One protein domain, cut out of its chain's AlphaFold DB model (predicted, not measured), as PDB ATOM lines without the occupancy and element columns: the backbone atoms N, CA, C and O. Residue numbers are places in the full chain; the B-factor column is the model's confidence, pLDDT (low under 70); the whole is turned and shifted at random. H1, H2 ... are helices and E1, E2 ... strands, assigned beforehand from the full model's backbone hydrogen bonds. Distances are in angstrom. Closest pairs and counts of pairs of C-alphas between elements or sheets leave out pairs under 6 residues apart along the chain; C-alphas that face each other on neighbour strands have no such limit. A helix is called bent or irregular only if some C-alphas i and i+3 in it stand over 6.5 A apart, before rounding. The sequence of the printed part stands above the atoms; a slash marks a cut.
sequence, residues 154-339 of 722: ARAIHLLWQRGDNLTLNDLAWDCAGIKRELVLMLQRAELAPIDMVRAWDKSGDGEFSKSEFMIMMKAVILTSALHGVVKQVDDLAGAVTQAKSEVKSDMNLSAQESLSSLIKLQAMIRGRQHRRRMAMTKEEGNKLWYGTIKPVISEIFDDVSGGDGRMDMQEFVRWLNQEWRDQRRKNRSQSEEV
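AT A GLANCE: This is residues 154 to 339 of the 722 residues of the protein "Hypothetical protein" of Haptolina brevifila (UniProt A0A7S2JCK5). This is a helical head with a long hairpin arm: H1, H2, H5 and the first parts of H3 and H6 gather in the head, while the rest of H3 and H4 folding back beside it make the arm and the longest axis. Antiparallel E1 and E2 make a tiny sheet in the head; residues 329 to 339 of H6 stick out. The printed part has 186 residues, in the order H1, H2, E1, H3, H4, H5, E2, H6, mostly helix. It is loose, radius of gyration of the C-alphas 21.7 A, spanning 73 by 45 by 30 A.

IN THESE COORDINATES: After residues 154 to 175, without named element, find H1, residues 176 to 189, from C-alpha 176 at (31.145, -3.372, -25.035). H2 is 194 to 201, E1 208 to 210. H3, 211 to 251, runs 58.4 A with a kink of 42 degrees near residue 227. H4 is 256 to 277, 31.5 A. H5, 283 to 305, assigned as one helix by its hydrogen bonds, is bent: C-alphas 292 and 295 are 6.9 A apart; its arms are H5a, 283 to 292, and H5b, 295 to 305. After E2, 311 to 313, H6, 314 to 339, runs 37.7 A to (47.477, -16.562, -44.707).

HOW THE PARTS SIT: Between E1 and E2, look for N 209 and O 312, 2.8 A, within hydrogen-bond range. H3 touches H5b with residues 211 to 218 alone, closest C-alphas Lys 211 and Phe 302, 6.9 A. H3 and H5a only just touch, with 3 pairs of C-alphas within 8 A. H6 touches H1 (closest C-alphas Val 184 and Leu 321, 6.4 A) and H2 (Pro 194 and Val 318, 5.6 A). H3 and H4 form a helical hairpin, a shallow tilt of 11 degrees, opposite ways. Every O i to N i+4 pair is within range except in H3, 33 of 37, and H4, 15 of 18.

THE WHOLE: The farthest C-alphas, Ser 255 and Asp 309, are 73.9 A apart. The printed part has no cut; no link between named elements is long. pLDDT is under 70 at residues 251 to 255, 257 and 273 to 279.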
ATOM      1  N   ALA A 154      21.148   7.743 -41.412       95.69
ATOM      2  CA  ALA A 154      21.637   7.428 -40.071       95.69
ATOM      3  C   ALA A 154      20.522   7.182 -39.034       95.69
ATOM      4  O   ALA A 154      20.762   6.515 -38.028       95.69
ATOM      5  N   ARG A 155      19.298   7.676 -39.263       94.25
ATOM      6  CA  ARG A 155      18.113   7.310 -38.462       94.25
ATOM      7  C   ARG A 155      17.496   5.977 -38.885       94.25
ATOM      8  O   ARG A 155      16.889   5.304 -38.059       94.25
ATOM      9  N   ALA A 156      17.636   5.617 -40.159       93.31
ATOM     10  CA  ALA A 156      17.082   4.393 -40.732       93.31
ATOM     11  C   ALA A 156      18.004   3.171 -40.573       93.31
ATOM     12  O   ALA A 156      17.521   2.036 -40.600       93.31
ATOM     13  N   ILE A 157      19.319   3.378 -40.418       95.31
ATOM     14  CA  ILE A 157      20.256   2.276 -40.186       95.31
ATOM     15  C   ILE A 157      19.994   1.588 -38.847       95.31
ATOM     16  O   ILE A 157      19.509   2.170 -37.877       95.31
ATOM     17  N   HIS A 158      20.362   0.317 -38.799       94.88
ATOM     18  CA  HIS A 158      20.213  -0.545 -37.640       94.88
ATOM     19  C   HIS A 158      21.373  -1.560 -37.625       94.88
ATOM     20  O   HIS A 158      22.002  -1.773 -38.660       94.88
ATOM     21  N   LEU A 159      21.698  -2.203 -36.498       94.94
ATOM     22  CA  LEU A 159      22.891  -3.080 -36.390       94.94
ATOM     23  C   LEU A 159      22.982  -4.165 -37.484       94.94
ATOM     24  O   LEU A 159      24.059  -4.480 -38.000       94.94
ATOM     25  N   LEU A 160      21.836  -4.720 -37.875       93.62
ATOM     26  CA  LEU A 160      21.741  -5.737 -38.929       93.62
ATOM     27  C   LEU A 160      21.692  -5.164 -40.364       93.62
ATOM     28  O   LEU A 160      21.450  -5.915 -41.306       93.62
ATOM     29  N   TRP A 161      21.925  -3.862 -40.562       93.44
ATOM     30  CA  TRP A 161      21.815  -3.185 -41.861       93.44
ATOM     31  C   TRP A 161      22.696  -3.838 -42.928       93.44
ATOM     32  O   TRP A 161      23.911  -3.928 -42.757       93.44
ATOM     33  N   GLN A 162      22.093  -4.293 -44.032       90.56
ATOM     34  CA  GLN A 162      22.779  -5.032 -45.106       90.56
ATOM     35  C   GLN A 162      23.610  -6.226 -44.597       90.56
ATOM     36  O   GLN A 162      24.671  -6.543 -45.140       90.56
ATOM     37  N   ARG A 163      23.183  -6.881 -43.511       91.38
ATOM     38  CA  ARG A 163      23.725  -8.191 -43.129       91.38
ATOM     39  C   ARG A 163      22.946  -9.292 -43.839       91.38
ATOM     40  O   ARG A 163      21.795  -9.090 -44.209       91.38
ATOM     41  N   GLY A 164      23.582 -10.445 -44.037       87.69
ATOM     42  CA  GLY A 164      22.888 -11.623 -44.553       87.69
ATOM     43  C   GLY A 164      21.718 -12.021 -43.647       87.69
ATOM     44  O   GLY A 164      21.799 -11.866 -42.429       87.69
ATOM     45  N   ASP A 165      20.661 -12.564 -44.250       80.44
ATOM     46  CA  ASP A 165      19.364 -12.843 -43.606       80.44
ATOM     47  C   ASP A 165      19.414 -13.861 -42.453       80.44
ATOM     48  O   ASP A 165      18.438 -14.028 -41.729       80.44
ATOM     49  N   ASN A 166      20.546 -14.543 -42.277       85.50
ATOM     50  CA  ASN A 166      20.703 -15.616 -41.300       85.50
ATOM     51  C   ASN A 166      21.153 -15.130 -39.922       85.50
ATOM     52  O   ASN A 166      21.258 -15.951 -39.019       85.50
ATOM     53  N   LEU A 167      21.461 -13.840 -39.762       89.31
ATOM     54  CA  LEU A 167      21.909 -13.326 -38.479       89.31
ATOM     55  C   LEU A 167      20.792 -12.600 -37.740       89.31
ATOM     56  O   LEU A 167      20.200 -11.644 -38.244       89.31
ATOM     57  N   THR A 168      20.562 -13.030 -36.512       90.00
ATOM     58  CA  THR A 168      19.607 -12.437 -35.586       90.00
ATOM     59  C   THR A 168      20.322 -11.600 -34.526       90.00
ATOM     60  O   THR A 168      21.538 -11.657 -34.353       90.00
ATOM     61  N   LEU A 169      19.551 -10.814 -33.770       91.31
ATOM     62  CA  LEU A 169      20.068 -10.067 -32.619       91.31
ATOM     63  C   LEU A 169      20.605 -10.982 -31.504       91.31
ATOM     64  O   LEU A 169      21.442 -10.550 -30.720       91.31
ATOM     65  N   ASN A 170      20.156 -12.236 -31.434       91.00
ATOM     66  CA  ASN A 170      20.631 -13.191 -30.431       91.00
ATOM     67  C   ASN A 170      22.035 -13.723 -30.744       91.00
ATOM     68  O   ASN A 170      22.722 -14.174 -29.834       91.00
ATOM     69  N   ASP A 171      22.464 -13.638 -32.005       92.81
ATOM     70  CA  ASP A 171      23.783 -14.100 -32.449       92.81
ATOM     71  C   ASP A 171      24.883 -13.053 -32.207       92.81
ATOM     72  O   ASP A 171      26.066 -13.314 -32.428       92.81
ATOM     73  N   LEU A 172      24.502 -11.844 -31.782       94.81
ATOM     74  CA  LEU A 172      25.437 -10.772 -31.471       94.81
ATOM     75  C   LEU A 172      25.982 -10.930 -30.051       94.81
ATOM     76  O   LEU A 172      25.238 -11.168 -29.099       94.81
ATOM     77  N   ALA A 173      27.290 -10.728 -29.900       95.69
ATOM     78  CA  ALA A 173      27.902 -10.574 -28.590       95.69
ATOM     79  C   ALA A 173      27.462  -9.231 -27.987       95.69
ATOM     80  O   ALA A 173      27.810  -8.162 -28.492       95.69
ATOM     81  N   TRP A 174      26.664  -9.296 -26.919       96.25
ATOM     82  CA  TRP A 174      26.183  -8.130 -26.177       96.25
ATOM     83  C   TRP A 174      27.186  -7.707 -25.104       96.25
ATOM     84  O   TRP A 174      26.871  -7.682 -23.919       96.25
ATOM     85  N   ASP A 175      28.403  -7.400 -25.532       96.88
ATOM     86  CA  ASP A 175      29.473  -6.821 -24.725       96.88
ATOM     87  C   ASP A 175      29.935  -5.486 -25.337       96.88
ATOM     88  O   ASP A 175      29.616  -5.158 -26.486       96.88
ATOM     89  N   CYS A 176      30.688  -4.687 -24.575       96.56
ATOM     90  CA  CYS A 176      31.145  -3.372 -25.035       96.56
ATOM     91  C   CYS A 176      31.922  -3.467 -26.360       96.56
ATOM     92  O   CYS A 176      31.709  -2.670 -27.277       96.56
ATOM     93  N   ALA A 177      32.786  -4.479 -26.494       96.19
ATOM     94  CA  ALA A 177      33.591  -4.705 -27.690       96.19
ATOM     95  C   ALA A 177      32.756  -5.170 -28.898       96.19
ATOM     96  O   ALA A 177      32.982  -4.696 -30.017       96.19
ATOM     97  N   GLY A 178      31.795  -6.073 -28.699       95.94
ATOM     98  CA  GLY A 178      30.896  -6.567 -29.738       95.94
ATOM     99  C   GLY A 178      30.000  -5.465 -30.281       95.94
ATOM    100  O   GLY A 178      29.975  -5.245 -31.491       95.94
ATOM    101  N   ILE A 179      29.359  -4.686 -29.406       96.62
ATOM    102  CA  ILE A 179      28.506  -3.560 -29.820       96.62
ATOM    103  C   ILE A 179      29.318  -2.526 -30.601       96.62
ATOM    104  O   ILE A 179      28.901  -2.088 -31.675       96.62
ATOM    105  N   LYS A 180      30.507  -2.169 -30.105       96.69
ATOM    106  CA  LYS A 180      31.409  -1.233 -30.783       96.69
ATOM    107  C   LYS A 180      31.799  -1.722 -32.180       96.69
ATOM    108  O   LYS A 180      31.711  -0.963 -33.146       96.69
ATOM    109  N   ARG A 181      32.185  -2.996 -32.302       96.25
ATOM    110  CA  ARG A 181      32.522  -3.632 -33.584       96.25
ATOM    111  C   ARG A 181      31.351  -3.577 -34.556       96.25
ATOM    112  O   ARG A 181      31.537  -3.200 -35.714       96.25
ATOM    113  N   GLU A 182      30.164  -3.937 -34.088       96.12
ATOM    114  CA  GLU A 182      28.957  -3.992 -34.909       96.12
ATOM    115  C   GLU A 182      28.498  -2.611 -35.374       96.12
ATOM    116  O   GLU A 182      28.120  -2.458 -36.537       96.12
ATOM    117  N   LEU A 183      28.620  -1.584 -34.530       97.06
ATOM    118  CA  LEU A 183      28.381  -0.195 -34.930       97.06
ATOM    119  C   LEU A 183      29.332   0.249 -36.049       97.06
ATOM    120  O   LEU A 183      28.881   0.831 -37.036       97.06
ATOM    121  N   VAL A 184      30.630  -0.056 -35.942       97.00
ATOM    122  CA  VAL A 184      31.606   0.274 -36.996       97.00
ATOM    123  C   VAL A 184      31.261  -0.434 -38.309       97.00
ATOM    124  O   VAL A 184      31.217   0.209 -39.358       97.00
ATOM    125  N   LEU A 185      30.962  -1.736 -38.265       95.56
ATOM    126  CA  LEU A 185      30.595  -2.505 -39.460       95.56
ATOM    127  C   LEU A 185      29.270  -2.032 -40.071       95.56
ATOM    128  O   LEU A 185      29.114  -2.030 -41.292       95.56
ATOM    129  N   MET A 186      28.295  -1.652 -39.243       96.56
ATOM    130  CA  MET A 186      27.041  -1.041 -39.689       96.56
ATOM    131  C   MET A 186      27.310   0.269 -40.439       96.56
ATOM    132  O   MET A 186      26.849   0.423 -41.568       96.56
ATOM    133  N   LEU A 187      28.089   1.182 -39.850       96.88
ATOM    134  CA  LEU A 187      28.417   2.474 -40.461       96.88
ATOM    135  C   LEU A 187      29.196   2.316 -41.773       96.88
ATOM    136  O   LEU A 187      28.888   2.992 -42.752       96.88
ATOM    137  N   GLN A 188      30.144   1.376 -41.834       95.69
ATOM    138  CA  GLN A 188      30.891   1.074 -43.059       95.69
ATOM    139  C   GLN A 188      29.987   0.562 -44.186       95.69
ATOM    140  O   GLN A 188      30.112   1.021 -45.318       95.69
ATOM    141  N   ARG A 189      29.062  -0.360 -43.885       95.50
ATOM    142  CA  ARG A 189      28.086  -0.873 -44.867       95.50
ATOM    143  C   ARG A 189      27.125   0.212 -45.345       95.50
ATOM    144  O   ARG A 189      26.700   0.202 -46.494       95.50
ATOM    145  N   ALA A 190      26.789   1.146 -44.463       95.81
ATOM    146  CA  ALA A 190      25.933   2.278 -44.776       95.81
ATOM    147  C   ALA A 190      26.666   3.447 -45.457       95.81
ATOM    148  O   ALA A 190      26.009   4.413 -45.827       95.81
ATOM    149  N   GLU A 191      27.994   3.385 -45.615       95.81
ATOM    150  CA  GLU A 191      28.819   4.496 -46.113       95.81
ATOM    151  C   GLU A 191      28.621   5.797 -45.307       95.81
ATOM    152  O   GLU A 191      28.633   6.902 -45.852       95.81
ATOM    153  N   LEU A 192      28.424   5.667 -43.992       96.62
ATOM    154  CA  LEU A 192      28.208   6.789 -43.078       96.62
ATOM    155  C   LEU A 192      29.415   7.001 -42.175       96.62
ATOM    156  O   LEU A 192      29.997   6.048 -41.653       96.62
ATOM    157  N   ALA A 193      29.752   8.266 -41.931       95.31
ATOM    158  CA  ALA A 193      30.753   8.610 -40.936       95.31
ATOM    159  C   ALA A 193      30.126   8.600 -39.526       95.31
ATOM    160  O   ALA A 193      28.925   8.846 -39.382       95.31
ATOM    161  N   PRO A 194      30.910   8.398 -38.447       95.69
ATOM    162  CA  PRO A 194      30.365   8.384 -37.087       95.69
ATOM    163  C   PRO A 194      29.691   9.712 -36.716       95.69
ATOM    164  O   PRO A 194      28.679   9.734 -36.022       95.69
ATOM    165  N   ILE A 195      30.211  10.815 -37.260       95.50
ATOM    166  CA  ILE A 195      29.653  12.161 -37.110       95.50
ATOM    167  C   ILE A 195      28.247  12.305 -37.703       95.50
ATOM    168  O   ILE A 195      27.446  13.081 -37.183       95.50
ATOM    169  N   ASP A 196      27.918  11.576 -38.774       95.69
ATOM    170  CA  ASP A 196      26.572  11.622 -39.351       95.69
ATOM    171  C   ASP A 196      25.553  11.001 -38.388       95.69
ATOM    172  O   ASP A 196      24.417  11.466 -38.319       95.69
ATOM    173  N   MET A 197      25.975  10.004 -37.601       95.12
ATOM    174  CA  MET A 197      25.145   9.402 -36.561       95.12
ATOM    175  C   MET A 197      24.932  10.362 -35.388       95.12
ATOM    176  O   MET A 197      23.794  10.523 -34.960       95.12
ATOM    177  N   VAL A 198      25.975  11.073 -34.942       94.25
ATOM    178  CA  VAL A 198      25.829  12.113 -33.904       94.25
ATOM    179  C   VAL A 198      24.814  13.164 -34.332       94.25
ATOM    180  O   VAL A 198      23.783  13.346 -33.695       94.25
ATOM    181  N   ARG A 199      25.021  13.756 -35.509       93.31
ATOM    182  CA  ARG A 199      24.148  14.799 -36.070       93.31
ATOM    183  C   ARG A 199      22.709  14.360 -36.327       93.31
ATOM    184  O   ARG A 199      21.836  15.205 -36.505       93.31
ATOM    185  N   ALA A 200      22.467  13.062 -36.479       94.31
ATOM    186  CA  ALA A 200      21.130  12.536 -36.712       94.31
ATOM    187  C   ALA A 200      20.303  12.461 -35.423       94.31
ATOM    188  O   ALA A 200      19.070  12.542 -35.498       94.31
ATOM    189  N   TRP A 201      20.972  12.308 -34.279       95.12
ATOM    190  CA  TRP A 201      20.364  12.022 -32.980       95.12
ATOM    191  C   TRP A 201      20.569  13.122 -31.933       95.12
ATOM    192  O   TRP A 201      19.837  13.127 -30.947       95.12
ATOM    193  N   ASP A 202      21.488  14.054 -32.174       94.31
ATOM    194  CA  ASP A 202      21.636  15.323 -31.458       94.31
ATOM    195  C   ASP A 202      20.429  16.227 -31.765       94.31
ATOM    196  O   ASP A 202      20.294  16.762 -32.873       94.31
ATOM    197  N   LYS A 203      19.491  16.316 -30.813       90.56
ATOM    198  CA  LYS A 203      18.276  17.132 -30.966       90.56
ATOM    199  C   LYS A 203      18.516  18.576 -30.544       90.56
ATOM    200  O   LYS A 203      17.854  19.461 -31.084       90.56
ATOM    201  N   SER A 204      19.411  18.794 -29.585       91.88
ATOM    202  CA  SER A 204      19.825  20.116 -29.105       91.88
ATOM    203  C   SER A 204      20.595  20.899 -30.164       91.88
ATOM    204  O   SER A 204      20.528  22.127 -30.180       91.88
ATOM    205  N   GLY A 205      21.305  20.203 -31.052       90.75
ATOM    206  CA  GLY A 205      22.241  20.810 -31.992       90.75
ATOM    207  C   GLY A 205      23.476  21.388 -31.299       90.75
ATOM    208  O   GLY A 205      24.133  22.258 -31.875       90.75
ATOM    209  N   ASP A 206      23.772  20.950 -30.071       93.75
ATOM    210  CA  ASP A 206      24.930  21.393 -29.289       93.75
ATOM    211  C   ASP A 206      26.203  20.602 -29.627       93.75
ATOM    212  O   ASP A 206      27.299  21.001 -29.231       93.75
ATOM    213  N   GLY A 207      26.097  19.541 -30.434       92.62
ATOM    214  CA  GLY A 207      27.230  18.699 -30.804       92.62
ATOM    215  C   GLY A 207      27.680  17.762 -29.683       92.62
ATOM    216  O   GLY A 207      28.773  17.196 -29.776       92.62
ATOM    217  N   GLU A 208      26.855  17.581 -28.654       93.94
ATOM    218  CA  GLU A 208      27.084  16.667 -27.540       93.94
ATOM    219  C   GLU A 208      25.958  15.630 -27.472       93.94
ATOM    220  O   GLU A 208      24.847  15.833 -27.952       93.94
ATOM    221  N   PHE A 209      26.246  14.478 -26.876       94.56
ATOM    222  CA  PHE A 209      25.233  13.502 -26.513       94.56
ATOM    223  C   PHE A 209      24.976  13.551 -25.017       94.56
ATOM    224  O   PHE A 209      25.824  13.159 -24.207       94.56
ATOM    225  N   SER A 210      23.746  13.901 -24.646       95.31
ATOM    226  CA  SER A 210      23.250  13.533 -23.325       95.31
ATOM    227  C   SER A 210      23.118  12.008 -23.210       95.31
ATOM    228  O   SER A 210      22.838  11.305 -24.190       95.31
ATOM    229  N   LYS A 211      23.223  11.475 -21.983       96.19
ATOM    230  CA  LYS A 211      22.969  10.045 -21.716       96.19
ATOM    231  C   LYS A 211      21.605   9.612 -22.257       96.19
ATOM    232  O   LYS A 211      21.476   8.535 -22.828       96.19
ATOM    233  N   SER A 212      20.583  10.458 -22.139       96.12
ATOM    234  CA  SER A 212      19.250  10.195 -22.693       96.12
ATOM    235  C   SER A 212      19.232  10.069 -24.214       96.12
ATOM    236  O   SER A 212      18.638   9.119 -24.726       96.12
ATOM    237  N   GLU A 213      19.870  10.986 -24.939       95.69
ATOM    238  CA  GLU A 213      19.900  10.964 -26.407       95.69
ATOM    239  C   GLU A 213      20.688   9.774 -26.929       95.69
ATOM    240  O   GLU A 213      20.218   9.075 -27.829       95.69
ATOM    241  N   PHE A 214      21.826   9.471 -26.303       96.81
ATOM    242  CA  PHE A 214      22.602   8.288 -26.643       96.81
ATOM    243  C   PHE A 214      21.801   6.999 -26.429       96.81
ATOM    244  O   PHE A 214      21.754   6.133 -27.304       96.81
ATOM    245  N   MET A 215      21.096   6.879 -25.299       97.12
ATOM    246  CA  MET A 215      20.243   5.720 -25.025       97.12
ATOM    247  C   MET A 215      19.086   5.606 -26.021       97.12
ATOM    248  O   MET A 215      18.738   4.497 -26.430       97.12
ATOM    249  N   ILE A 216      18.495   6.732 -26.425       95.69
ATOM    250  CA  ILE A 216      17.450   6.800 -27.453       95.69
ATOM    251  C   ILE A 216      17.990   6.322 -28.805       95.69
ATOM    252  O   ILE A 216      17.373   5.451 -29.425       95.69
ATOM    253  N   MET A 217      19.146   6.837 -29.222       96.62
ATOM    254  CA  MET A 217      19.825   6.433 -30.450       96.62
ATOM    255  C   MET A 217      20.105   4.932 -30.445       96.62
ATOM    256  O   MET A 217      19.688   4.220 -31.357       96.62
ATOM    257  N   MET A 218      20.763   4.425 -29.400       97.31
ATOM    258  CA  MET A 218      21.128   3.011 -29.316       97.31
ATOM    259  C   MET A 218      19.897   2.108 -29.284       97.31
ATOM    260  O   MET A 218      19.863   1.081 -29.965       97.31
ATOM    261  N   LYS A 219      18.845   2.516 -28.568       95.81
ATOM    262  CA  LYS A 219      17.570   1.798 -28.561       95.81
ATOM    263  C   LYS A 219      16.968   1.719 -29.960       95.81
ATOM    264  O   LYS A 219      16.502   0.650 -30.340       95.81
ATOM    265  N   ALA A 220      16.986   2.806 -30.725       94.81
ATOM    266  CA  ALA A 220      16.479   2.808 -32.092       94.81
ATOM    267  C   ALA A 220      17.330   1.931 -33.018       94.81
ATOM    268  O   ALA A 220      16.796   1.042 -33.670       94.81
ATOM    269  N   VAL A 221      18.654   2.093 -33.013       95.44
ATOM    270  CA  VAL A 221      19.581   1.305 -33.847       95.44
ATOM    271  C   VAL A 221      19.441  -0.209 -33.590       95.44
ATOM    272  O   VAL A 221      19.534  -1.028 -34.511       95.44
ATOM    273  N   ILE A 222      19.160  -0.604 -32.347       94.12
ATOM    274  CA  ILE A 222      18.963  -2.007 -31.966       94.12
ATOM    275  C   ILE A 222      17.536  -2.485 -32.257       94.12
ATOM    276  O   ILE A 222      17.362  -3.504 -32.924       94.12
ATOM    277  N   LEU A 223      16.499  -1.774 -31.804       89.50
ATOM    278  CA  LEU A 223      15.110  -2.230 -31.950       89.50
ATOM    279  C   LEU A 223      14.606  -2.140 -33.392       89.50
ATOM    280  O   LEU A 223      13.854  -3.016 -33.821       89.50
ATOM    281  N   THR A 224      15.060  -1.156 -34.171       88.88
ATOM    282  CA  THR A 224      14.769  -1.103 -35.610       88.88
ATOM    283  C   THR A 224      15.325  -2.338 -36.320       88.88
ATOM    284  O   THR A 224      14.705  -2.811 -37.263       88.88
ATOM    285  N   SER A 225      16.406  -2.957 -35.821       82.44
ATOM    286  CA  SER A 225      16.891  -4.236 -36.368       82.44
ATOM    287  C   SER A 225      15.900  -5.377 -36.152       82.44
ATOM    288  O   SER A 225      15.719  -6.201 -37.044       82.44
ATOM    289  N   ALA A 226      15.244  -5.422 -34.989       82.25
ATOM    290  CA  ALA A 226      14.219  -6.427 -34.706       82.25
ATOM    291  C   ALA A 226      12.992  -6.242 -35.615       82.25
ATOM    292  O   ALA A 226      12.402  -7.219 -36.077       82.25
ATOM    293  N   LEU A 227      12.644  -4.986 -35.914       81.88
ATOM    294  CA  LEU A 227      11.526  -4.641 -36.792       81.88
ATOM    295  C   LEU A 227      11.854  -4.793 -38.279       81.88
ATOM    296  O   LEU A 227      10.959  -5.120 -39.054       81.88
ATOM    297  N   HIS A 228      13.107  -4.604 -38.698       80.88
ATOM    298  CA  HIS A 228      13.494  -4.692 -40.107       80.88
ATOM    299  C   HIS A 228      13.191  -6.072 -40.703       80.88
ATOM    300  O   HIS A 228      12.732  -6.165 -41.839       80.88
ATOM    301  N   GLY A 229      13.341  -7.140 -39.912       75.69
ATOM    302  CA  GLY A 229      12.919  -8.483 -40.320       75.69
ATOM    303  C   GLY A 229      11.423  -8.572 -40.643       75.69
ATOM    304  O   GLY A 229      11.036  -9.311 -41.542       75.69
ATOM    305  N   VAL A 230      10.582  -7.787 -39.962       79.12
ATOM    306  CA  VAL A 230       9.140  -7.698 -40.229       79.12
ATOM    307  C   VAL A 230       8.865  -6.818 -41.448       79.12
ATOM    308  O   VAL A 230       8.092  -7.221 -42.314       79.12
ATOM    309  N   VAL A 231       9.514  -5.654 -41.554       80.31
ATOM    310  CA  VAL A 231       9.327  -4.715 -42.679       80.31
ATOM    311  C   VAL A 231       9.730  -5.362 -44.003       80.31
ATOM    312  O   VAL A 231       8.917  -5.408 -44.920       80.31
ATOM    313  N   LYS A 232      10.915  -5.980 -44.072       79.50
ATOM    314  CA  LYS A 232      11.374  -6.696 -45.270       79.50
ATOM    315  C   LYS A 232      10.399  -7.806 -45.679       79.50
ATOM    316  O   LYS A 232      10.118  -7.977 -46.856       79.50
ATOM    317  N   GLN A 233       9.818  -8.524 -44.716       73.75
ATOM    318  CA  GLN A 233       8.796  -9.536 -45.012       73.75
ATOM    319  C   GLN A 233       7.507  -8.936 -45.581       73.75
ATOM    320  O   GLN A 233       6.857  -9.580 -46.408       73.75
ATOM    321  N   VAL A 234       7.109  -7.745 -45.122       79.38
ATOM    322  CA  VAL A 234       5.952  -7.021 -45.662       79.38
ATOM    323  C   VAL A 234       6.244  -6.540 -47.081       79.38
ATOM    324  O   VAL A 234       5.400  -6.743 -47.949       79.38
ATOM    325  N   ASP A 235       7.438  -6.012 -47.344       81.44
ATOM    326  CA  ASP A 235       7.854  -5.577 -48.684       81.44
ATOM    327  C   ASP A 235       7.957  -6.763 -49.657       81.44
ATOM    328  O   ASP A 235       7.397  -6.718 -50.753       81.44
ATOM    329  N   ASP A 236       8.551  -7.882 -49.230       80.94
ATOM    330  CA  ASP A 236       8.599  -9.128 -50.006       80.94
ATOM    331  C   ASP A 236       7.191  -9.683 -50.283       80.94
ATOM    332  O   ASP A 236       6.953 -10.359 -51.292       80.94
ATOM    333  N   LEU A 237       6.240  -9.474 -49.363       80.38
ATOM    334  CA  LEU A 237       4.838  -9.862 -49.540       80.38
ATOM    335  C   LEU A 237       4.126  -8.924 -50.509       80.38
ATOM    336  O   LEU A 237       3.442  -9.412 -51.402       80.38
ATOM    337  N   ALA A 238       4.318  -7.615 -50.383       79.38
ATOM    338  CA  ALA A 238       3.755  -6.629 -51.293       79.38
ATOM    339  C   ALA A 238       4.282  -6.826 -52.724       79.38
ATOM    340  O   ALA A 238       3.496  -6.801 -53.672       79.38
ATOM    341  N   GLY A 239       5.580  -7.105 -52.878       84.12
ATOM    342  CA  GLY A 239       6.199  -7.447 -54.157       84.12
ATOM    343  C   GLY A 239       5.616  -8.726 -54.754       84.12
ATOM    344  O   GLY A 239       5.150  -8.709 -55.890       84.12
ATOM    345  N   ALA A 240       5.530  -9.803 -53.964       83.19
ATOM    346  CA  ALA A 240       4.927 -11.061 -54.413       83.19
ATOM    347  C   ALA A 240       3.443 -10.913 -54.788       83.19
ATOM    348  O   ALA A 240       2.998 -11.494 -55.772       83.19
ATOM    349  N   VAL A 241       2.673 -10.120 -54.037       82.50
ATOM    350  CA  VAL A 241       1.262  -9.834 -54.339       82.50
ATOM    351  C   VAL A 241       1.134  -8.997 -55.609       82.50
ATOM    352  O   VAL A 241       0.246  -9.250 -56.417       82.50
ATOM    353  N   THR A 242       2.019  -8.021 -55.813       85.06
ATOM    354  CA  THR A 242       2.018  -7.182 -57.019       85.06
ATOM    355  C   THR A 242       2.389  -8.002 -58.250       85.06
ATOM    356  O   THR A 242       1.705  -7.897 -59.265       85.06
ATOM    357  N   GLN A 243       3.399  -8.869 -58.138       84.19
ATOM    358  CA  GLN A 243       3.790  -9.800 -59.192       84.19
ATOM    359  C   GLN A 243       2.659 -10.788 -59.511       84.19
ATOM    360  O   GLN A 243       2.260 -10.908 -60.667       84.19
ATOM    361  N   ALA A 244       2.070 -11.422 -58.493       80.12
ATOM    362  CA  ALA A 244       0.933 -12.320 -58.683       80.12
ATOM    363  C   ALA A 244      -0.257 -11.589 -59.324       80.12
ATOM    364  O   ALA A 244      -0.949 -12.143 -60.169       80.12
ATOM    365  N   LYS A 245      -0.481 -10.317 -58.977       81.50
ATOM    366  CA  LYS A 245      -1.522  -9.495 -59.599       81.50
ATOM    367  C   LYS A 245      -1.210  -9.170 -61.062       81.50
ATOM    368  O   LYS A 245      -2.142  -9.133 -61.861       81.50
ATOM    369  N   SER A 246       0.053  -8.924 -61.422       83.62
ATOM    370  CA  SER A 246       0.436  -8.730 -62.825       83.62
ATOM    371  C   SER A 246       0.322 -10.015 -63.643       83.62
ATOM    372  O   SER A 246      -0.171  -9.938 -64.760       83.62
ATOM    373  N   GLU A 247       0.682 -11.169 -63.069       83.12
ATOM    374  CA  GLU A 247       0.543 -12.491 -63.704       83.12
ATOM    375  C   GLU A 247      -0.940 -12.852 -63.891       83.12
ATOM    376  O   GLU A 247      -1.382 -13.144 -64.992       83.12
ATOM    377  N   VAL A 248      -1.780 -12.686 -62.865       78.38
ATOM    378  CA  VAL A 248      -3.233 -12.902 -63.012       78.38
ATOM    379  C   VAL A 248      -3.833 -11.963 -64.061       78.38
ATOM    380  O   VAL A 248      -4.719 -12.363 -64.810       78.38
ATOM    381  N   LYS A 249      -3.352 -10.717 -64.156       80.38
ATOM    382  CA  LYS A 249      -3.828  -9.767 -65.168       80.38
ATOM    383  C   LYS A 249      -3.381 -10.146 -66.587       80.38
ATOM    384  O   LYS A 249      -4.131  -9.857 -67.517       80.38
ATOM    385  N   SER A 250      -2.209 -10.761 -66.769       77.94
ATOM    386  CA  SER A 250      -1.793 -11.294 -68.074       77.94
ATOM    387  C   SER A 250      -2.527 -12.586 -68.437       77.94
ATOM    388  O   SER A 250      -2.795 -12.813 -69.615       77.94
ATOM    389  N   ASP A 251      -2.920 -13.373 -67.434       62.12
ATOM    390  CA  ASP A 251      -3.362 -14.758 -67.622       62.12
ATOM    391  C   ASP A 251      -4.888 -14.938 -67.588       62.12
ATOM    392  O   ASP A 251      -5.373 -16.045 -67.804       62.12
ATOM    393  N   MET A 252      -5.687 -13.870 -67.434       62.94
ATOM    394  CA  MET A 252      -7.159 -13.923 -67.590       62.94
ATOM    395  C   MET A 252      -7.642 -14.347 -69.001       62.94
ATOM    396  O   MET A 252      -8.841 -14.309 -69.269       62.94
ATOM    397  N   ASN A 253      -6.742 -14.795 -69.883       64.75
ATOM    398  CA  ASN A 253      -7.048 -15.456 -71.154       64.75
ATOM    399  C   ASN A 253      -6.643 -16.947 -71.219       64.75
ATOM    400  O   ASN A 253      -6.843 -17.565 -72.264       64.75
ATOM    401  N   LEU A 254      -6.101 -17.550 -70.151       61.16
ATOM    402  CA  LEU A 254      -5.632 -18.944 -70.138       61.16
ATOM    403  C   LEU A 254      -6.231 -19.786 -68.992       61.16
ATOM    404  O   LEU A 254      -6.731 -19.288 -67.987       61.16
ATOM    405  N   SER A 255      -6.246 -21.099 -69.237       68.88
ATOM    406  CA  SER A 255      -6.958 -22.182 -68.539       68.88
ATOM    407  C   SER A 255      -6.956 -22.124 -66.999       68.88
ATOM    408  O   SER A 255      -5.926 -21.945 -66.351       68.88
ATOM    409  N   ALA A 256      -8.114 -22.426 -66.392       72.50
ATOM    410  CA  ALA A 256      -8.338 -22.507 -64.941       72.50
ATOM    411  C   ALA A 256      -7.346 -23.415 -64.176       72.50
ATOM    412  O   ALA A 256      -7.172 -23.268 -62.963       72.50
ATOM    413  N   GLN A 257      -6.666 -24.337 -64.864       68.31
ATOM    414  CA  GLN A 257      -5.676 -25.233 -64.267       68.31
ATOM    415  C   GLN A 257      -4.360 -24.515 -63.906       68.31
ATOM    416  O   GLN A 257      -3.737 -24.846 -62.892       68.31
ATOM    417  N   GLU A 258      -3.957 -23.488 -64.660       72.81
ATOM    418  CA  GLU A 258      -2.744 -22.705 -64.372       72.81
ATOM    419  C   GLU A 258      -2.944 -21.791 -63.155       72.81
ATOM    420  O   GLU A 258      -2.059 -21.691 -62.299       72.81
ATOM    421  N   SER A 259      -4.162 -21.261 -62.999       71.81
ATOM    422  CA  SER A 259      -4.592 -20.459 -61.841       71.81
ATOM    423  C   SER A 259      -4.515 -21.223 -60.508       71.81
ATOM    424  O   SER A 259      -4.218 -20.647 -59.463       71.81
ATOM    425  N   LEU A 260      -4.739 -22.540 -60.519       75.38
ATOM    426  CA  LEU A 260      -4.613 -23.383 -59.324       75.38
ATOM    427  C   LEU A 260      -3.143 -23.592 -58.928       75.38
ATOM    428  O   LEU A 260      -2.804 -23.580 -57.743       75.38
ATOM    429  N   SER A 261      -2.250 -23.728 -59.913       77.38
ATOM    430  CA  SER A 261      -0.815 -23.908 -59.668       77.38
ATOM    431  C   SER A 261      -0.156 -22.653 -59.077       77.38
ATOM    432  O   SER A 261       0.671 -22.759 -58.163       77.38
ATOM    433  N   SER A 262      -0.556 -21.463 -59.538       76.25
ATOM    434  CA  SER A 262      -0.082 -20.181 -59.008       76.25
ATOM    435  C   SER A 262      -0.602 -19.944 -57.589       76.25
ATOM    436  O   SER A 262       0.162 -19.510 -56.724       76.25
ATOM    437  N   LEU A 263      -1.841 -20.348 -57.293       79.50
ATOM    438  CA  LEU A 263      -2.409 -20.270 -55.946       79.50
ATOM    439  C   LEU A 263      -1.717 -21.224 -54.955       79.50
ATOM    440  O   LEU A 263      -1.414 -20.822 -53.830       79.50
ATOM    441  N   ILE A 264      -1.375 -22.450 -55.372       80.38
ATOM    442  CA  ILE A 264      -0.603 -23.396 -54.544       80.38
ATOM    443  C   ILE A 264       0.822 -22.873 -54.295       80.38
ATOM    444  O   ILE A 264       1.300 -22.931 -53.159       80.38
ATOM    445  N   LYS A 265       1.496 -22.310 -55.312       83.19
ATOM    446  CA  LYS A 265       2.814 -21.664 -55.146       83.19
ATOM    447  C   LYS A 265       2.739 -20.476 -54.190       83.19
ATOM    448  O   LYS A 265       3.573 -20.369 -53.289       83.19
ATOM    449  N   LEU A 266       1.722 -19.626 -54.327       80.94
ATOM    450  CA  LEU A 266       1.473 -18.509 -53.418       80.94
ATOM    451  C   LEU A 266       1.255 -19.014 -51.985       80.94
ATOM    452  O   LEU A 266       1.861 -18.497 -51.049       80.94
ATOM    453  N   GLN A 267       0.457 -20.066 -51.800       80.25
ATOM    454  CA  GLN A 267       0.186 -20.644 -50.485       80.25
ATOM    455  C   GLN A 267       1.433 -21.295 -49.864       80.25
ATOM    456  O   GLN A 267       1.677 -21.125 -48.666       80.25
ATOM    457  N   ALA A 268       2.256 -21.986 -50.657       76.06
ATOM    458  CA  ALA A 268       3.541 -22.530 -50.219       76.06
ATOM    459  C   ALA A 268       4.529 -21.414 -49.838       76.06
ATOM    460  O   ALA A 268       5.173 -21.503 -48.789       76.06
ATOM    461  N   MET A 269       4.585 -20.319 -50.608       76.19
ATOM    462  CA  MET A 269       5.361 -19.129 -50.241       76.19
ATOM    463  C   MET A 269       4.855 -18.498 -48.942       76.19
ATOM    464  O   MET A 269       5.662 -18.161 -48.075       76.19
ATOM    465  N   ILE A 270       3.536 -18.366 -48.762       77.81
ATOM    466  CA  ILE A 270       2.942 -17.830 -47.531       77.81
ATOM    467  C   ILE A 270       3.298 -18.725 -46.335       77.81
ATOM    468  O   ILE A 270       3.724 -18.207 -45.301       77.81
ATOM    469  N   ARG A 271       3.208 -20.057 -46.467       73.06
ATOM    470  CA  ARG A 271       3.564 -21.014 -45.399       73.06
ATOM    471  C   ARG A 271       5.060 -21.003 -45.071       73.06
ATOM    472  O   ARG A 271       5.420 -20.917 -43.897       73.06
ATOM    473  N   GLY A 272       5.936 -20.999 -46.079       71.62
ATOM    474  CA  GLY A 272       7.385 -20.860 -45.880       71.62
ATOM    475  C   GLY A 272       7.759 -19.541 -45.190       71.62
ATOM    476  O   GLY A 272       8.665 -19.501 -44.356       71.62
ATOM    477  N   ARG A 273       7.012 -18.462 -45.462       65.31
ATOM    478  CA  ARG A 273       7.189 -17.151 -44.815       65.31
ATOM    479  C   ARG A 273       6.608 -17.092 -43.399       65.31
ATOM    480  O   ARG A 273       7.204 -16.449 -42.541       65.31
ATOM    481  N   GLN A 274       5.517 -17.804 -43.099       64.75
ATOM    482  CA  GLN A 274       5.011 -17.944 -41.723       64.75
ATOM    483  C   GLN A 274       6.019 -18.639 -40.798       64.75
ATOM    484  O   GLN A 274       6.084 -18.310 -39.615       64.75
ATOM    485  N   HIS A 275       6.849 -19.543 -41.324       63.81
ATOM    486  CA  HIS A 275       7.942 -20.117 -40.541       63.81
ATOM    487  C   HIS A 275       9.001 -19.060 -40.180       63.81
ATOM    488  O   HIS A 275       9.440 -19.001 -39.034       63.81
ATOM    489  N   ARG A 276       9.318 -18.135 -41.101       63.16
ATOM    490  CA  ARG A 276      10.211 -16.990 -40.827       63.16
ATOM    491  C   ARG A 276       9.600 -15.962 -39.867       63.16
ATOM    492  O   ARG A 276      10.344 -15.321 -39.132       63.16
ATOM    493  N   ARG A 277       8.265 -15.840 -39.795       60.12
ATOM    494  CA  ARG A 277       7.589 -15.002 -38.780       60.12
ATOM    495  C   ARG A 277       7.878 -15.449 -37.348       60.12
ATOM    496  O   ARG A 277       7.891 -14.603 -36.466       60.12
ATOM    497  N   ARG A 278       8.150 -16.739 -37.109       61.03
ATOM    498  CA  ARG A 278       8.521 -17.231 -35.769       61.03
ATOM    499  C   ARG A 278       9.924 -16.805 -35.324       61.03
ATOM    500  O   ARG A 278      10.240 -16.974 -34.158       61.03
ATOM    501  N   MET A 279      10.737 -16.255 -36.229       66.44
ATOM    502  CA  MET A 279      12.079 -15.751 -35.915       66.44
ATOM    503  C   MET A 279      12.099 -14.242 -35.640       66.44
ATOM    504  O   MET A 279      13.115 -13.718 -35.190       66.44
ATOM    505  N   ALA A 280      11.000 -13.526 -35.910       73.75
ATOM    506  CA  ALA A 280      10.890 -12.126 -35.527       73.75
ATOM    507  C   ALA A 280      10.632 -12.050 -34.019       73.75
ATOM    508  O   ALA A 280       9.632 -12.566 -33.524       73.75
ATOM    509  N   MET A 281      11.552 -11.410 -33.303       82.88
ATOM    510  CA  MET A 281      11.456 -11.232 -31.861       82.88
ATOM    511  C   MET A 281      10.187 -10.443 -31.508       82.88
ATOM    512  O   MET A 281       9.923  -9.381 -32.083       82.88
ATOM    513  N   THR A 282       9.403 -10.952 -30.560       86.25
ATOM    514  CA  THR A 282       8.209 -10.255 -30.062       86.25
ATOM    515  C   THR A 282       8.592  -8.960 -29.340       86.25
ATOM    516  O   THR A 282       9.734  -8.770 -28.910       86.25
ATOM    517  N   LYS A 283       7.637  -8.036 -29.172       86.44
ATOM    518  CA  LYS A 283       7.879  -6.773 -28.452       86.44
ATOM    519  C   LYS A 283       8.310  -7.033 -27.004       86.44
ATOM    520  O   LYS A 283       9.155  -6.317 -26.469       86.44
ATOM    521  N   GLU A 284       7.738  -8.053 -26.376       89.19
ATOM    522  CA  GLU A 284       8.039  -8.489 -25.015       89.19
ATOM    523  C   GLU A 284       9.458  -9.053 -24.915       89.19
ATOM    524  O   GLU A 284      10.214  -8.641 -24.033       89.19
ATOM    525  N   GLU A 285       9.845  -9.932 -25.842       89.88
ATOM    526  CA  GLU A 285      11.211 -10.459 -25.925       89.88
ATOM    527  C   GLU A 285      12.221  -9.343 -26.200       89.88
ATOM    528  O   GLU A 285      13.254  -9.284 -25.536       89.88
ATOM    529  N   GLY A 286      11.895  -8.401 -27.088       89.88
ATOM    530  CA  GLY A 286      12.752  -7.255 -27.378       89.88
ATOM    531  C   GLY A 286      12.923  -6.313 -26.199       89.88
ATOM    532  O   GLY A 286      14.036  -5.867 -25.923       89.88
ATOM    533  N   ASN A 287      11.856  -6.065 -25.440       91.31
ATOM    534  CA  ASN A 287      11.951  -5.312 -24.194       91.31
ATOM    535  C   ASN A 287      12.780  -6.066 -23.149       91.31
ATOM    536  O   ASN A 287      13.601  -5.449 -22.472       91.31
ATOM    537  N   LYS A 288      12.599  -7.385 -23.023       94.44
ATOM    538  CA  LYS A 288      13.373  -8.210 -22.090       94.44
ATOM    539  C   LYS A 288      14.862  -8.197 -22.442       94.44
ATOM    540  O   LYS A 288      15.680  -7.986 -21.551       94.44
ATOM    541  N   LEU A 289      15.203  -8.353 -23.721       93.25
ATOM    542  CA  LEU A 289      16.575  -8.280 -24.217       93.25
ATOM    543  C   LEU A 289      17.174  -6.885 -23.981       93.25
ATOM    544  O   LEU A 289      18.276  -6.766 -23.445       93.25
ATOM    545  N   TRP A 290      16.425  -5.827 -24.310       95.38
ATOM    546  CA  TRP A 290      16.866  -4.449 -24.107       95.38
ATOM    547  C   TRP A 290      17.135  -4.146 -22.633       95.38
ATOM    548  O   TRP A 290      18.251  -3.789 -22.286       95.38
ATOM    549  N   TYR A 291      16.145  -4.292 -21.751       96.44
ATOM    550  CA  TYR A 291      16.301  -3.901 -20.346       96.44
ATOM    551  C   TYR A 291      17.165  -4.874 -19.536       96.44
ATOM    552  O   TYR A 291      17.794  -4.435 -18.576       96.44
ATOM    553  N   GLY A 292      17.186  -6.160 -19.898       96.25
ATOM    554  CA  GLY A 292      17.920  -7.193 -19.169       96.25
ATOM    555  C   GLY A 292      19.394  -7.288 -19.550       96.25
ATOM    556  O   GLY A 292      20.232  -7.408 -18.663       96.25
ATOM    557  N   THR A 293      19.710  -7.210 -20.844       96.31
ATOM    558  CA  THR A 293      21.065  -7.495 -21.342       96.31
ATOM    559  C   THR A 293      21.724  -6.259 -21.935       96.31
ATOM    560  O   THR A 293      22.858  -5.944 -21.596       96.31
ATOM    561  N   ILE A 294      21.024  -5.529 -22.806       96.75
ATOM    562  CA  ILE A 294      21.684  -4.520 -23.646       96.75
ATOM    563  C   ILE A 294      21.836  -3.177 -22.927       96.75
ATOM    564  O   ILE A 294      22.896  -2.561 -22.965       96.75
ATOM    565  N   LYS A 295      20.790  -2.709 -22.242       97.31
ATOM    566  CA  LYS A 295      20.749  -1.398 -21.582       97.31
ATOM    567  C   LYS A 295      21.902  -1.188 -20.582       97.31
ATOM    568  O   LYS A 295      22.463  -0.091 -20.609       97.31
ATOM    569  N   PRO A 296      22.269  -2.163 -19.721       98.19
ATOM    570  CA  PRO A 296      23.420  -2.023 -18.828       98.19
ATOM    571  C   PRO A 296      24.726  -1.807 -19.598       98.19
ATOM    572  O   PRO A 296      25.433  -0.850 -19.313       98.19
ATOM    573  N   VAL A 297      24.971  -2.606 -20.641       98.12
ATOM    574  CA  VAL A 297      26.182  -2.524 -21.476       98.12
ATOM    575  C   VAL A 297      26.252  -1.195 -22.226       98.12
ATOM    576  O   VAL A 297      27.295  -0.560 -22.266       98.12
ATOM    577  N   ILE A 298      25.137  -0.709 -22.784       97.81
ATOM    578  CA  ILE A 298      25.104   0.618 -23.423       97.81
ATOM    579  C   ILE A 298      25.367   1.736 -22.409       97.81
ATOM    580  O   ILE A 298      26.008   2.729 -22.746       97.81
ATOM    581  N   SER A 299      24.876   1.590 -21.176       97.62
ATOM    582  CA  SER A 299      25.127   2.579 -20.123       97.62
ATOM    583  C   SER A 299      26.605   2.598 -19.730       97.62
ATOM    584  O   SER A 299      27.163   3.680 -19.612       97.62
ATOM    585  N   GLU A 300      27.232   1.424 -19.615       97.38
ATOM    586  CA  GLU A 300      28.674   1.271 -19.385       97.38
ATOM    587  C   GLU A 300      29.493   1.894 -20.523       97.38
ATOM    588  O   GLU A 300      30.359   2.716 -20.262       97.38
ATOM    589  N   ILE A 301      29.140   1.624 -21.788       97.50
ATOM    590  CA  ILE A 301      29.776   2.273 -22.948       97.50
ATOM    591  C   ILE A 301      29.683   3.799 -22.852       97.50
ATOM    592  O   ILE A 301      30.654   4.488 -23.149       97.50
ATOM    593  N   PHE A 302      28.523   4.347 -22.479       97.56
ATOM    594  CA  PHE A 302      28.373   5.796 -22.347       97.56
ATOM    595  C   PHE A 302      29.294   6.357 -21.260       97.56
ATOM    596  O   PHE A 302      29.979   7.355 -21.486       97.56
ATOM    597  N   ASP A 303      29.313   5.715 -20.093       96.88
ATOM    598  CA  ASP A 303      30.108   6.156 -18.948       96.88
ATOM    599  C   ASP A 303      31.623   6.041 -19.252       96.88
ATOM    600  O   ASP A 303      32.386   6.943 -18.910       96.88
ATOM    601  N   ASP A 304      32.042   5.015 -20.004       96.12
ATOM    602  CA  ASP A 304      33.420   4.840 -20.484       96.12
ATOM    603  C   ASP A 304      33.845   5.907 -21.504       96.12
ATOM    604  O   ASP A 304      34.996   6.351 -21.505       96.12
ATOM    605  N   VAL A 305      32.948   6.288 -22.420       96.62
ATOM    606  CA  VAL A 305      33.286   7.220 -23.510       96.62
ATOM    607  C   VAL A 305      33.247   8.675 -23.055       96.62
ATOM    608  O   VAL A 305      34.130   9.423 -23.462       96.62
ATOM    609  N   SER A 306      32.288   9.042 -22.198       96.38
ATOM    610  CA  SER A 306      32.150  10.401 -21.635       96.38
ATOM    611  C   SER A 306      33.233  10.763 -20.612       96.38
ATOM    612  O   SER A 306      33.283  11.876 -20.107       96.38
ATOM    613  N   GLY A 307      34.085   9.816 -20.202       93.06
ATOM    614  CA  GLY A 307      35.133  10.099 -19.216       93.06
ATOM    615  C   GLY A 307      34.611  10.531 -17.834       93.06
ATOM    616  O   GLY A 307      35.392  11.023 -17.019       93.06
ATOM    617  N   GLY A 308      33.316  10.328 -17.551       91.12
ATOM    618  CA  GLY A 308      32.686  10.556 -16.249       91.12
ATOM    619  C   GLY A 308      32.039  11.930 -16.024       91.12
ATOM    620  O   GLY A 308      31.477  12.144 -14.948       91.12
ATOM    621  N   ASP A 309      32.060  12.848 -16.991       93.62
ATOM    622  CA  ASP A 309      31.380  14.153 -16.876       93.62
ATOM    623  C   ASP A 309      29.857  14.077 -17.156       93.62
ATOM    624  O   ASP A 309      29.109  15.033 -16.929       93.62
ATOM    625  N   GLY A 310      29.383  12.909 -17.609       93.56
ATOM    626  CA  GLY A 310      27.985  12.643 -17.938       93.56
ATOM    627  C   GLY A 310      27.535  13.202 -19.291       93.56
ATOM    628  O   GLY A 310      26.335  13.136 -19.590       93.56
ATOM    629  N   ARG A 311      28.457  13.724 -20.105       94.75
ATOM    630  CA  ARG A 311      28.227  14.251 -21.454       94.75
ATOM    631  C   ARG A 311      29.241  13.624 -22.396       94.75
ATOM    632  O   ARG A 311      30.416  13.547 -22.110       94.75
ATOM    633  N   MET A 312      28.788  13.132 -23.534       96.75
ATOM    634  CA  MET A 312      29.709  12.561 -24.509       96.75
ATOM    635  C   MET A 312      29.840  13.526 -25.666       96.75
ATOM    636  O   MET A 312      28.881  13.706 -26.423       96.75
ATOM    637  N   ASP A 313      31.008  14.138 -25.821       95.81
ATOM    638  CA  ASP A 313      31.207  15.051 -26.936       95.81
ATOM    639  C   ASP A 313      31.299  14.279 -28.274       95.81
ATOM    640  O   ASP A 313      31.595  13.074 -28.351       95.81
ATOM    641  N   MET A 314      31.016  14.970 -29.380       95.50
ATOM    642  CA  MET A 314      31.089  14.372 -30.716       95.50
ATOM    643  C   MET A 314      32.481  13.799 -31.037       95.50
ATOM    644  O   MET A 314      32.581  12.794 -31.747       95.50
ATOM    645  N   GLN A 315      33.559  14.426 -30.566       96.12
ATOM    646  CA  GLN A 315      34.928  13.991 -30.839       96.12
ATOM    647  C   GLN A 315      35.283  12.715 -30.075       96.12
ATOM    648  O   GLN A 315      35.937  11.845 -30.648       96.12
ATOM    649  N   GLU A 316      34.833  12.561 -28.835       96.88
ATOM    650  CA  GLU A 316      34.997  11.378 -27.998       96.88
ATOM    651  C   GLU A 316      34.306  10.179 -28.620       96.88
ATOM    652  O   GLU A 316      34.943   9.137 -28.812       96.88
ATOM    653  N   PHE A 317      33.053  10.350 -29.041       96.75
ATOM    654  CA  PHE A 317      32.305   9.299 -29.721       96.75
ATOM    655  C   PHE A 317      32.971   8.882 -31.043       96.75
ATOM    656  O   PHE A 317      33.175   7.692 -31.316       96.75
ATOM    657  N   VAL A 318      33.378   9.862 -31.859       96.50
ATOM    658  CA  VAL A 318      34.092   9.619 -33.122       96.50
ATOM    659  C   VAL A 318      35.441   8.937 -32.865       96.50
ATOM    660  O   VAL A 318      35.785   7.974 -33.552       96.50
ATOM    661  N   ARG A 319      36.206   9.393 -31.867       96.81
ATOM    662  CA  ARG A 319      37.499   8.815 -31.467       96.81
ATOM    663  C   ARG A 319      37.329   7.376 -31.000       96.81
ATOM    664  O   ARG A 319      38.119   6.518 -31.401       96.81
ATOM    665  N   TRP A 320      36.294   7.108 -30.206       97.00
ATOM    666  CA  TRP A 320      35.961   5.778 -29.715       97.00
ATOM    667  C   TRP A 320      35.698   4.815 -30.878       97.00
ATOM    668  O   TRP A 320      36.375   3.784 -30.964       97.00
ATOM    669  N   LEU A 321      34.829   5.163 -31.833       96.88
ATOM    670  CA  LEU A 321      34.553   4.320 -33.008       96.88
ATOM    671  C   LEU A 321      35.761   4.185 -33.951       96.88
ATOM    672  O   LEU A 321      36.073   3.084 -34.411       96.88
ATOM    673  N   ASN A 322      36.502   5.269 -34.191       96.06
ATOM    674  CA  ASN A 322      37.697   5.243 -35.041       96.06
ATOM    675  C   ASN A 322      38.828   4.389 -34.452       96.06
ATOM    676  O   ASN A 322      39.653   3.854 -35.199       96.06
ATOM    677  N   GLN A 323      38.904   4.257 -33.126       96.81
ATOM    678  CA  GLN A 323      39.834   3.329 -32.488       96.81
ATOM    679  C   GLN A 323      39.513   1.879 -32.875       96.81
ATOM    680  O   GLN A 323      40.397   1.180 -33.359       96.81
ATOM    681  N   GLU A 324      38.247   1.461 -32.764       96.50
ATOM    682  CA  GLU A 324      37.839   0.095 -33.130       96.50
ATOM    683  C   GLU A 324      38.064  -0.193 -34.607       96.50
ATOM    684  O   GLU A 324      38.547  -1.267 -34.960       96.50
ATOM    685  N   TRP A 325      37.792   0.771 -35.487       94.81
ATOM    686  CA  TRP A 325      38.153   0.596 -36.886       94.81
ATOM    687  C   TRP A 325      39.655   0.359 -37.048       94.81
ATOM    688  O   TRP A 325      40.062  -0.625 -37.671       94.81
ATOM    689  N   ARG A 326      40.514   1.218 -36.489       95.75
ATOM    690  CA  ARG A 326      41.968   1.020 -36.606       95.75
ATOM    691  C   ARG A 326      42.383  -0.375 -36.139       95.75
ATOM    692  O   ARG A 326      43.204  -1.008 -36.806       95.75
ATOM    693  N   ASP A 327      41.760  -0.880 -35.084       95.69
ATOM    694  CA  ASP A 327      42.023  -2.217 -34.561       95.69
ATOM    695  C   ASP A 327      41.499  -3.334 -35.484       95.69
ATOM    696  O   ASP A 327      42.226  -4.295 -35.741       95.69
ATOM    697  N   GLN A 328      40.317  -3.189 -36.092       93.62
ATOM    698  CA  GLN A 328      39.827  -4.109 -37.133       93.62
ATOM    699  C   GLN A 328      40.749  -4.136 -38.356       93.62
ATOM    700  O   GLN A 328      41.064  -5.200 -38.887       93.62
ATOM    701  N   ARG A 329      41.240  -2.971 -38.792       94.69
ATOM    702  CA  ARG A 329      42.152  -2.875 -39.939       94.69
ATOM    703  C   ARG A 329      43.493  -3.548 -39.648       94.69
ATOM    704  O   ARG A 329      44.049  -4.181 -40.544       94.69
ATOM    705  N   ARG A 330      43.997  -3.435 -38.413       96.25
ATOM    706  CA  ARG A 330      45.197  -4.153 -37.952       96.25
ATOM    707  C   ARG A 330      44.968  -5.662 -37.945       96.25
ATOM    708  O   ARG A 330      45.753  -6.368 -38.561       96.25
ATOM    709  N   LYS A 331      43.865  -6.139 -37.357       95.62
ATOM    710  CA  LYS A 331      43.511  -7.571 -37.330       95.62
ATOM    711  C   LYS A 331      43.399  -8.166 -38.732       95.62
ATOM    712  O   LYS A 331      44.005  -9.194 -39.001       95.62
ATOM    713  N   ASN A 332      42.712  -7.481 -39.648       94.00
ATOM    714  CA  ASN A 332      42.571  -7.943 -41.032       94.00
ATOM    715  C   ASN A 332      43.917  -7.986 -41.769       94.00
ATOM    716  O   ASN A 332      44.136  -8.854 -42.612       94.00
ATOM    717  N   ARG A 333      44.827  -7.051 -41.460       96.12
ATOM    718  CA  ARG A 333      46.183  -7.051 -42.012       96.12
ATOM    719  C   ARG A 333      46.996  -8.230 -41.478       96.12
ATOM    720  O   ARG A 333      47.557  -8.951 -42.291       96.12
ATOM    721  N   SER A 334      46.990  -8.462 -40.166       96.56
ATOM    722  CA  SER A 334      47.679  -9.603 -39.551       96.56
ATOM    723  C   SER A 334      47.147 -10.941 -40.066       96.56
ATOM    724  O   SER A 334      47.936 -11.799 -40.429       96.56
ATOM    725  N   GLN A 335      45.827 -11.089 -40.222       95.94
ATOM    726  CA  GLN A 335      45.234 -12.290 -40.821       95.94
ATOM    727  C   GLN A 335      45.666 -12.496 -42.278       95.94
ATOM    728  O   GLN A 335      45.925 -13.618 -42.692       95.94
ATOM    729  N   SER A 336      45.770 -11.421 -43.064       95.38
ATOM    730  CA  SER A 336      46.255 -11.522 -44.447       95.38
ATOM    731  C   SER A 336      47.740 -11.907 -44.498       95.38
ATOM    732  O   SER A 336      48.150 -12.656 -45.378       95.38
ATOM    733  N   GLU A 337      48.546 -11.404 -43.560       96.06
ATOM    734  CA  GLU A 337      49.969 -11.743 -43.435       96.06
ATOM    735  C   GLU A 337      50.165 -13.201 -42.979       96.06
ATOM    736  O   GLU A 337      51.022 -13.885 -43.529       96.06
ATOM    737  N   GLU A 338      49.330 -13.719 -42.071       96.12
ATOM    738  CA  GLU A 338      49.342 -15.131 -41.649       96.12
ATOM    739  C   GLU A 338      48.933 -16.093 -42.772       96.12
ATOM    740  O   GLU A 338      49.580 -17.125 -42.965       96.12
ATOM    741  N   VAL A 339      47.896 -15.753 -43.548       94.88
ATOM    742  CA  VAL A 339      47.477 -16.562 -44.707       94.88
ATOM    743  C   VAL A 339      48.592 -16.607 -45.754       94.88
ATOM    744  O   VAL A 339      48.960 -17.691 -46.200       94.88
TER     745      VAL A 339